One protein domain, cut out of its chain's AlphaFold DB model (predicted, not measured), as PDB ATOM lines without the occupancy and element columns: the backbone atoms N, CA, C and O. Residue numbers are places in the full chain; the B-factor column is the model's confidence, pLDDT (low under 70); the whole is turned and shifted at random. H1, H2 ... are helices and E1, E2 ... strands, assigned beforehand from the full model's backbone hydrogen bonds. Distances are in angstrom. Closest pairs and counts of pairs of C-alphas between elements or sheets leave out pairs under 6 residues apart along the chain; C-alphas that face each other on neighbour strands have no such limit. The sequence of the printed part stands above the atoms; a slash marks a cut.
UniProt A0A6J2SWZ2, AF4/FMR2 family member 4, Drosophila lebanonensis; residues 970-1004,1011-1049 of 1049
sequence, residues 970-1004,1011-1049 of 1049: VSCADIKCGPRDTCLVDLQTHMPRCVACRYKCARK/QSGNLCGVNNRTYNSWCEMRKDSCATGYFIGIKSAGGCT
ATOM      1  N   VAL A 970     308.546 262.299 454.198       85.31
ATOM      2  CA  VAL A 970     307.211 261.706 454.025       85.31
ATOM      3  C   VAL A 970     306.117 262.776 454.014       85.31
ATOM      4  O   VAL A 970     305.976 263.533 454.975       85.31
ATOM      5  N   SER A 971     305.287 262.812 452.970       91.56
ATOM      6  CA  SER A 971     304.131 263.708 452.887       91.56
ATOM      7  C   SER A 971     302.804 262.965 453.089       91.56
ATOM      8  O   SER A 971     302.718 261.737 453.038       91.56
ATOM      9  N   CYS A 972     301.714 263.719 453.254       93.75
ATOM     10  CA  CYS A 972     300.369 263.141 453.279       93.75
ATOM     11  C   CYS A 972     299.858 262.627 451.918       93.75
ATOM     12  O   CYS A 972     298.785 262.028 451.887       93.75
ATOM     13  N   ALA A 973     300.588 262.822 450.812       91.12
ATOM     14  CA  ALA A 973     300.295 262.135 449.550       91.12
ATOM     15  C   ALA A 973     300.774 260.670 449.572       91.12
ATOM     16  O   ALA A 973     300.181 259.811 448.922       91.12
ATOM     17  N   ASP A 974     301.813 260.382 450.358       90.38
ATOM     18  CA  ASP A 974     302.506 259.091 450.375       90.38
ATOM     19  C   ASP A 974     301.876 258.094 451.364       90.38
ATOM     20  O   ASP A 974     302.054 256.875 451.239       90.38
ATOM     21  N   ILE A 975     301.137 258.607 452.356       92.62
ATOM     22  CA  ILE A 975     300.526 257.847 453.452       92.62
ATOM     23  C   ILE A 975     299.083 257.435 453.139       92.62
ATOM     24  O   ILE A 975     298.176 258.258 453.006       92.62
ATOM     25  N   LYS A 976     298.850 256.119 453.110       91.38
ATOM     26  CA  LYS A 976     297.532 255.503 452.918       91.38
ATOM     27  C   LYS A 976     296.825 255.327 454.269       91.38
ATOM     28  O   LYS A 976     297.015 254.327 454.953       91.38
ATOM     29  N   CYS A 977     296.002 256.297 454.658       92.56
ATOM     30  CA  CYS A 977     295.156 256.175 455.852       92.56
ATOM     31  C   CYS A 977     293.971 255.214 455.649       92.56
ATOM     32  O   CYS A 977     293.503 255.005 454.529       92.56
ATOM     33  N   GLY A 978     293.433 254.683 456.754       86.06
ATOM     34  CA  GLY A 978     292.241 253.832 456.744       86.06
ATOM     35  C   GLY A 978     290.984 254.536 456.191       86.06
ATOM     36  O   GLY A 978     290.885 255.765 456.224       86.06
ATOM     37  N   PRO A 979     289.958 253.787 455.731       82.19
ATOM     38  CA  PRO A 979     288.844 254.285 454.900       82.19
ATOM     39  C   PRO A 979     287.834 255.223 455.602       82.19
ATOM     40  O   PRO A 979     286.724 255.460 455.111       82.19
ATOM     41  N   ARG A 980     288.165 255.739 456.790       83.38
ATOM     42  CA  ARG A 980     287.380 256.733 457.546       83.38
ATOM     43  C   ARG A 980     288.234 257.862 458.127       83.38
ATOM     44  O   ARG A 980     287.659 258.780 458.721       83.38
ATOM     45  N   ASP A 981     289.543 257.786 457.926       91.25
ATOM     46  CA  ASP A 981     290.545 258.690 458.461       91.25
ATOM     47  C   ASP A 981     291.089 259.589 457.349       91.25
ATOM     48  O   ASP A 981     290.775 259.438 456.168       91.25
ATOM     49  N   THR A 982     291.851 260.600 457.731       93.31
ATOM     50  CA  THR A 982     292.418 261.591 456.819       93.31
ATOM     51  C   THR A 982     293.826 261.895 457.292       93.31
ATOM     52  O   THR A 982     294.034 262.070 458.493       93.31
ATOM     53  N   CYS A 983     294.785 261.923 456.368       95.75
ATOM     54  CA  CYS A 983     296.137 262.344 456.697       95.75
ATOM     55  C   CYS A 983     296.148 263.857 456.920       95.75
ATOM     56  O   CYS A 983     295.679 264.611 456.067       95.75
ATOM     57  N   LEU A 984     296.670 264.283 458.066       95.62
ATOM     58  CA  LEU A 984     296.985 265.671 458.379       95.62
ATOM     59  C   LEU A 984     298.484 265.779 458.676       95.62
ATOM     60  O   LEU A 984     299.067 264.843 459.221       95.62
ATOM     61  N   VAL A 985     299.100 266.919 458.375       94.19
ATOM     62  CA  VAL A 985     300.506 267.182 458.734       94.19
ATOM     63  C   VAL A 985     300.572 267.736 460.157       94.19
ATOM     64  O   VAL A 985     299.856 268.684 460.481       94.19
ATOM     65  N   ASP A 986     301.394 267.164 461.032       92.75
ATOM     66  CA  ASP A 986     301.560 267.661 462.401       92.75
ATOM     67  C   ASP A 986     302.263 269.030 462.419       92.75
ATOM     68  O   ASP A 986     303.263 269.252 461.738       92.75
ATOM     69  N   LEU A 987     301.723 269.983 463.182       90.19
ATOM     70  CA  LEU A 987     302.261 271.347 463.232       90.19
ATOM     71  C   LEU A 987     303.558 271.470 464.035       90.19
ATOM     72  O   LEU A 987     304.243 272.478 463.882       90.19
ATOM     73  N   GLN A 988     303.877 270.497 464.892       88.81
ATOM     74  CA  GLN A 988     305.087 270.528 465.718       88.81
ATOM     75  C   GLN A 988     306.208 269.657 465.148       88.81
ATOM     76  O   GLN A 988     307.367 270.047 465.234       88.81
ATOM     77  N   THR A 989     305.878 268.494 464.578       89.94
ATOM     78  CA  THR A 989     306.882 267.556 464.039       89.94
ATOM     79  C   THR A 989     306.976 267.557 462.515       89.94
ATOM     80  O   THR A 989     307.885 266.941 461.972       89.94
ATOM     81  N   HIS A 990     306.035 268.204 461.816       90.19
ATOM     82  CA  HIS A 990     305.875 268.163 460.354       90.19
ATOM     83  C   HIS A 990     305.661 266.762 459.751       90.19
ATOM     84  O   HIS A 990     305.602 266.621 458.531       90.19
ATOM     85  N   MET A 991     305.450 265.738 460.586       90.12
ATOM     86  CA  MET A 991     305.200 264.368 460.139       90.12
ATOM     87  C   MET A 991     303.721 264.140 459.774       90.12
ATOM     88  O   MET A 991     302.828 264.738 460.387       90.12
ATOM     89  N   PRO A 992     303.423 263.260 458.800       93.75
ATOM     90  CA  PRO A 992     302.056 262.898 458.437       93.75
ATOM     91  C   PRO A 992     301.379 262.045 459.522       93.75
ATOM     92  O   PRO A 992     302.004 261.183 460.142       93.75
ATOM     93  N   ARG A 993     300.076 262.263 459.737       93.56
ATOM     94  CA  ARG A 993     299.292 261.608 460.792       93.56
ATOM     95  C   ARG A 993     297.848 261.338 460.365       93.56
ATOM     96  O   ARG A 993     297.096 262.261 460.059       93.56
ATOM     97  N   CYS A 994     297.427 260.078 460.402       94.31
ATOM     98  CA  CYS A 994     296.060 259.657 460.107       94.31
ATOM     99  C   CYS A 994     295.118 259.924 461.291       94.31
ATOM    100  O   CYS A 994     295.339 259.416 462.390       94.31
ATOM    101  N   VAL A 995     294.028 260.674 461.078       90.94
ATOM    102  CA  VAL A 995     292.995 260.900 462.109       90.94
ATOM    103  C   VAL A 995     291.557 260.846 461.578       90.94
ATOM    104  O   VAL A 995     291.256 261.255 460.458       90.94
ATOM    105  N   ALA A 996     290.633 260.393 462.430       89.12
ATOM    106  CA  ALA A 996     289.214 260.233 462.112       89.12
ATOM    107  C   ALA A 996     288.457 261.573 462.008       89.12
ATOM    108  O   ALA A 996     287.827 262.021 462.971       89.12
ATOM    109  N   CYS A 997     288.432 262.191 460.825       89.38
ATOM    110  CA  CYS A 997     287.830 263.510 460.576       89.38
ATOM    111  C   CYS A 997     286.281 263.560 460.550       89.38
ATOM    112  O   CYS A 997     285.659 264.252 459.744       89.38
ATOM    113  N   ARG A 998     285.610 262.844 461.463       80.88
ATOM    114  CA  ARG A 998     284.138 262.695 461.523       80.88
ATOM    115  C   ARG A 998     283.473 263.482 462.662       80.88
ATOM    116  O   ARG A 998     282.468 263.051 463.234       80.88
ATOM    117  N   TYR A 999     284.008 264.660 462.979       78.62
ATOM    118  CA  TYR A 999     283.547 265.500 464.089       78.62
ATOM    119  C   TYR A 999     282.190 266.168 463.817       78.62
ATOM    120  O   TYR A 999     282.010 266.925 462.867       78.62
ATOM    121  N   LYS A1000     281.215 265.902 464.695       78.44
ATOM    122  CA  LYS A1000     279.900 266.568 464.722       78.44
ATOM    123  C   LYS A1000     279.692 267.214 466.083       78.44
ATOM    124  O   LYS A1000     278.995 266.667 466.938       78.44
ATOM    125  N   CYS A1001     280.351 268.352 466.274       80.44
ATOM    126  CA  CYS A1001     280.358 269.079 467.534       80.44
ATOM    127  C   CYS A1001     278.944 269.520 467.915       80.44
ATOM    128  O   CYS A1001     278.219 270.142 467.135       80.44
ATOM    129  N   ALA A1002     278.519 269.123 469.112       72.75
ATOM    130  CA  ALA A1002     277.215 269.484 469.632       72.75
ATOM    131  C   ALA A1002     277.273 270.921 470.155       72.75
ATOM    132  O   ALA A1002     278.014 271.204 471.095       72.75
ATOM    133  N   ARG A1003     276.449 271.812 469.594       61.56
ATOM    134  CA  ARG A1003     276.142 273.101 470.228       61.56
ATOM    135  C   ARG A1003     275.502 272.797 471.589       61.56
ATOM    136  O   ARG A1003     274.368 272.322 471.627       61.56
ATOM    137  N   LYS A1004     276.258 272.971 472.681       56.06
ATOM    138  CA  LYS A1004     275.815 272.649 474.048       56.06
ATOM    139  C   LYS A1004     274.559 273.460 474.395       56.06
ATOM    140  O   LYS A1004     274.570 274.684 474.315       56.06
ATOM    141  N   GLN A1011     285.025 269.821 482.660       47.59
ATOM    142  CA  GLN A1011     285.984 269.605 481.559       47.59
ATOM    143  C   GLN A1011     285.584 270.171 480.170       47.59
ATOM    144  O   GLN A1011     285.726 269.516 479.139       47.59
ATOM    145  N   SER A1012     285.131 271.429 480.109       52.31
ATOM    146  CA  SER A1012     285.186 272.213 478.861       52.31
ATOM    147  C   SER A1012     285.448 273.695 479.141       52.31
ATOM    148  O   SER A1012     284.569 274.533 478.944       52.31
ATOM    149  N   GLY A1013     286.644 273.993 479.652       67.69
ATOM    150  CA  GLY A1013     287.223 275.328 479.514       67.69
ATOM    151  C   GLY A1013     287.728 275.553 478.086       67.69
ATOM    152  O   GLY A1013     287.714 274.632 477.262       67.69
ATOM    153  N   ASN A1014     288.200 276.767 477.808       84.12
ATOM    154  CA  ASN A1014     288.960 277.038 476.589       84.12
ATOM    155  C   ASN A1014     290.246 276.187 476.552       84.12
ATOM    156  O   ASN A1014     290.753 275.774 477.598       84.12
ATOM    157  N   LEU A1015     290.755 275.933 475.348       89.62
ATOM    158  CA  LEU A1015     292.005 275.220 475.079       89.62
ATOM    159  C   LEU A1015     292.850 276.037 474.098       89.62
ATOM    160  O   LEU A1015     292.314 276.513 473.093       89.62
ATOM    161  N   CYS A1016     294.154 276.148 474.336       93.38
ATOM    162  CA  CYS A1016     295.083 276.722 473.372       93.38
ATOM    163  C   CYS A1016     295.617 275.619 472.453       93.38
ATOM    164  O   CYS A1016     296.210 274.647 472.925       93.38
ATOM    165  N   GLY A1017     295.409 275.753 471.144       92.38
ATOM    166  CA  GLY A1017     296.025 274.885 470.142       92.38
ATOM    167  C   GLY A1017     297.496 275.238 469.900       92.38
ATOM    168  O   GLY A1017     297.918 276.373 470.116       92.38
ATOM    169  N   VAL A1018     298.281 274.286 469.389       93.50
ATOM    170  CA  VAL A1018     299.695 274.508 468.996       93.50
ATOM    171  C   VAL A1018     299.870 275.566 467.897       93.50
ATOM    172  O   VAL A1018     300.935 276.155 467.771       93.50
ATOM    173  N   ASN A1019     298.802 275.880 467.160       93.62
ATOM    174  CA  ASN A1019     298.712 276.996 466.214       93.62
ATOM    175  C   ASN A1019     298.406 278.361 466.873       93.62
ATOM    176  O   ASN A1019     297.967 279.283 466.185       93.62
ATOM    177  N   ASN A1020     298.562 278.481 468.197       94.50
ATOM    178  CA  ASN A1020     298.232 279.662 469.003       94.50
ATOM    179  C   ASN A1020     296.776 280.162 468.843       94.50
ATOM    180  O   ASN A1020     296.498 281.345 469.033       94.50
ATOM    181  N   ARG A1021     295.818 279.275 468.523       94.81
ATOM    182  CA  ARG A1021     294.380 279.604 468.514       94.81
ATOM    183  C   ARG A1021     293.654 279.070 469.744       94.81
ATOM    184  O   ARG A1021     293.818 277.916 470.129       94.81
ATOM    185  N   THR A1022     292.778 279.901 470.306       94.81
ATOM    186  CA  THR A1022     291.872 279.519 471.396       94.81
ATOM    187  C   THR A1022     290.636 278.798 470.858       94.81
ATOM    188  O   THR A1022     289.863 279.364 470.085       94.81
ATOM    189  N   TYR A1023     290.396 277.575 471.330       90.44
ATOM    190  CA  TYR A1023     289.218 276.770 471.015       90.44
ATOM    191  C   TYR A1023     288.317 276.606 472.240       90.44
ATOM    192  O   TYR A1023     288.784 276.313 473.335       90.44
ATOM    193  N   ASN A1024     287.001 276.708 472.047       87.75
ATOM    194  CA  ASN A1024     286.009 276.507 473.115       87.75
ATOM    195  C   ASN A1024     285.862 275.039 473.573       87.75
ATOM    196  O   ASN A1024     285.120 274.746 474.511       87.75
ATOM    197  N   SER A1025     286.468 274.097 472.842       84.44
ATOM    198  CA  SER A1025     286.363 272.661 473.082       84.44
ATOM    199  C   SER A1025     287.347 271.867 472.222       84.44
ATOM    200  O   SER A1025     287.655 272.236 471.087       84.44
ATOM    201  N   TRP A1026     287.720 270.684 472.718       83.81
ATOM    202  CA  TRP A1026     288.455 269.647 471.977       83.81
ATOM    203  C   TRP A1026     287.830 269.317 470.607       83.81
ATOM    204  O   TRP A1026     288.537 268.939 469.677       83.81
ATOM    205  N   CYS A1027     286.501 269.426 470.481       87.19
ATOM    206  CA  CYS A1027     285.799 269.080 469.247       87.19
ATOM    207  C   CYS A1027     285.982 270.145 468.163       87.19
ATOM    208  O   CYS A1027     286.292 269.793 467.028       87.19
ATOM    209  N   GLU A1028     285.815 271.428 468.500       89.94
ATOM    210  CA  GLU A1028     286.019 272.503 467.523       89.94
ATOM    211  C   GLU A1028     287.498 272.607 467.112       89.94
ATOM    212  O   GLU A1028     287.762 272.826 465.935       89.94
ATOM    213  N   MET A1029     288.443 272.320 468.021       90.56
ATOM    214  CA  MET A1029     289.870 272.191 467.683       90.56
ATOM    215  C   MET A1029     290.112 271.090 466.643       90.56
ATOM    216  O   MET A1029     290.586 271.383 465.552       90.56
ATOM    217  N   ARG A1030     289.708 269.838 466.917       89.50
ATOM    218  CA  ARG A1030     289.884 268.719 465.964       89.50
ATOM    219  C   ARG A1030     289.132 268.925 464.644       89.50
ATOM    220  O   ARG A1030     289.540 268.404 463.609       89.50
ATOM    221  N   LYS A1031     288.030 269.678 464.666       91.12
ATOM    222  CA  LYS A1031     287.293 270.087 463.467       91.12
ATOM    223  C   LYS A1031     288.066 271.127 462.644       91.12
ATOM    224  O   LYS A1031     288.015 271.034 461.423       91.12
ATOM    225  N   ASP A1032     288.779 272.062 463.274       93.25
ATOM    226  CA  ASP A1032     289.691 272.992 462.586       93.25
ATOM    227  C   ASP A1032     290.924 272.246 462.041       93.25
ATOM    228  O   ASP A1032     291.310 272.476 460.899       93.25
ATOM    229  N   SER A1033     291.458 271.253 462.769       94.62
ATOM    230  CA  SER A1033     292.545 270.379 462.286       94.62
ATOM    231  C   SER A1033     292.179 269.728 460.944       94.62
ATOM    232  O   SER A1033     292.867 269.866 459.936       94.62
ATOM    233  N   CYS A1034     291.007 269.092 460.905       94.06
ATOM    234  CA  CYS A1034     290.472 268.446 459.708       94.06
ATOM    235  C   CYS A1034     290.037 269.413 458.594       94.06
ATOM    236  O   CYS A1034     289.911 268.988 457.451       94.06
ATOM    237  N   ALA A1035     289.770 270.683 458.908       94.12
ATOM    238  CA  ALA A1035     289.422 271.703 457.917       94.12
ATOM    239  C   ALA A1035     290.657 272.390 457.310       94.12
ATOM    240  O   ALA A1035     290.579 272.907 456.199       94.12
ATOM    241  N   THR A1036     291.779 272.401 458.035       94.69
ATOM    242  CA  THR A1036     293.035 273.053 457.631       94.69
ATOM    243  C   THR A1036     294.052 272.101 457.004       94.69
ATOM    244  O   THR A1036     294.982 272.574 456.360       94.69
ATOM    245  N   GLY A1037     293.891 270.781 457.167       94.38
ATOM    246  CA  GLY A1037     294.869 269.783 456.710       94.38
ATOM    247  C   GLY A1037     296.015 269.535 457.701       94.38
ATOM    248  O   GLY A1037     296.928 268.769 457.403       94.38
ATOM    249  N   TYR A1038     295.959 270.150 458.886       95.44
ATOM    250  CA  TYR A1038     297.033 270.141 459.875       95.44
ATOM    251  C   TYR A1038     296.582 269.521 461.199       95.44
ATOM    252  O   TYR A1038     295.512 269.846 461.711       95.44
ATOM    253  N   PHE A1039     297.393 268.657 461.809       94.19
ATOM    254  CA  PHE A1039     297.102 268.143 463.144       94.19
ATOM    255  C   PHE A1039     297.437 269.211 464.197       94.19
ATOM    256  O   PHE A1039     298.588 269.437 464.561       94.19
ATOM    257  N   ILE A1040     296.390 269.874 464.692       93.25
ATOM    258  CA  ILE A1040     296.468 270.803 465.822       93.25
ATOM    259  C   ILE A1040     296.366 269.998 467.129       93.25
ATOM    260  O   ILE A1040     295.283 269.532 467.497       93.25
ATOM    261  N   GLY A1041     297.497 269.838 467.820       86.69
ATOM    262  CA  GLY A1041     297.560 269.399 469.217       86.69
ATOM    263  C   GLY A1041     297.189 270.511 470.211       86.69
ATOM    264  O   GLY A1041     296.974 271.662 469.825       86.69
ATOM    265  N   ILE A1042     297.143 270.177 471.504       86.31
ATOM    266  CA  ILE A1042     296.982 271.159 472.591       86.31
ATOM    267  C   ILE A1042     298.357 271.690 473.006       86.31
ATOM    268  O   ILE A1042     299.269 270.909 473.248       86.31
ATOM    269  N   LYS A1043     298.465 273.015 473.137       88.88
ATOM    270  CA  LYS A1043     299.596 273.726 473.749       88.88
ATOM    271  C   LYS A1043     299.391 273.909 475.257       88.88
ATOM    272  O   LYS A1043     300.314 273.703 476.033       88.88
ATOM    273  N   SER A1044     298.177 274.282 475.671       84.94
ATOM    274  CA  SER A1044     297.797 274.437 477.082       84.94
ATOM    275  C   SER A1044     296.280 274.347 477.290       84.94
ATOM    276  O   SER A1044     295.485 274.547 476.367       84.94
ATOM    277  N   ALA A1045     295.865 274.060 478.525       82.88
ATOM    278  CA  ALA A1045     294.499 274.324 478.973       82.88
ATOM    279  C   ALA A1045     294.334 275.821 479.295       82.88
ATOM    280  O   ALA A1045     295.267 276.453 479.786       82.88
ATOM    281  N   GLY A1046     293.148 276.378 479.044       85.00
ATOM    282  CA  GLY A1046     292.903 277.822 479.070       85.00
ATOM    283  C   GLY A1046     292.859 278.426 477.663       85.00
ATOM    284  O   GLY A1046     292.918 277.718 476.661       85.00
ATOM    285  N   GLY A1047     292.705 279.746 477.570       88.69
ATOM    286  CA  GLY A1047     292.925 280.440 476.298       88.69
ATOM    287  C   GLY A1047     294.412 280.468 475.939       88.69
ATOM    288  O   GLY A1047     295.263 280.326 476.815       88.69
ATOM    289  N   CYS A1048     294.728 280.688 474.665       90.94
ATOM    290  CA  CYS A1048     296.041 281.217 474.323       90.94
ATOM    291  C   CYS A1048     296.164 282.641 474.877       90.94
ATOM    292  O   CYS A1048     295.228 283.433 474.738       90.94
ATOM    293  N   THR A1049     297.309 282.909 475.496       82.75
ATOM    294  CA  THR A1049     297.834 284.237 475.835       82.75
ATOM    295  C   THR A1049     298.507 284.843 474.611       82.75
ATOM    296  O   THR A1049     299.375 284.121 474.059       82.75
TER     297      THR A1049
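AT A GLANCE: This is residues 970 to 1004 and 1011 to 1049 of the 1049 residues of the protein "AF4/FMR2 family member 4" of Drosophila lebanonensis (UniProt A0A6J2SWZ2). With little regular structure, two small antiparallel sheets, E1 with E2 and E3 with E4, lie toward opposite ends of a loop-rich body, and its one named helix, H1, spans between them. The printed part has 74 residues, 27 of them in named elements, in the order E1, E2, E3, H1, E4, class mixed. It is compact, radius of gyration of the C-alphas 12.8 A, spanning 36 by 26 by 17 A.

HOW THE PARTS SIT: E1, residues 982 to 986, and E2, residues 992 to 995, form a hairpin, with N 984 and O 993 within hydrogen-bond range at 2.9 A. The closest C-alphas of E1 and H1, residues 1026 to 1036, are Leu 984 and Cys 1034, 7.2 A. Those of H1 and E3, residues 1015 to 1017, are Met 1029 and Gly 1017, 7.2 A. E3 and E4, residues 1042 to 1045, are antiparallel, with N 1016 and O 1044 at 2.9 A. In H1 every O i to N i+4 pair is within range.

IN THESE COORDINATES: E1, 12.3 A long, begins at C-alpha 982 (292.418, 261.591, 456.819). H1 measures 15.4 A. E4 ends at C-alpha 1045 (294.499, 274.324, 478.973).

THE WHOLE: Residues 1005 to 1010 are cut out, a 13.0 A gap between C-alphas 1004 and 1011. Residues 1003 to 1004 and 1011 to 1013 have pLDDT under 70.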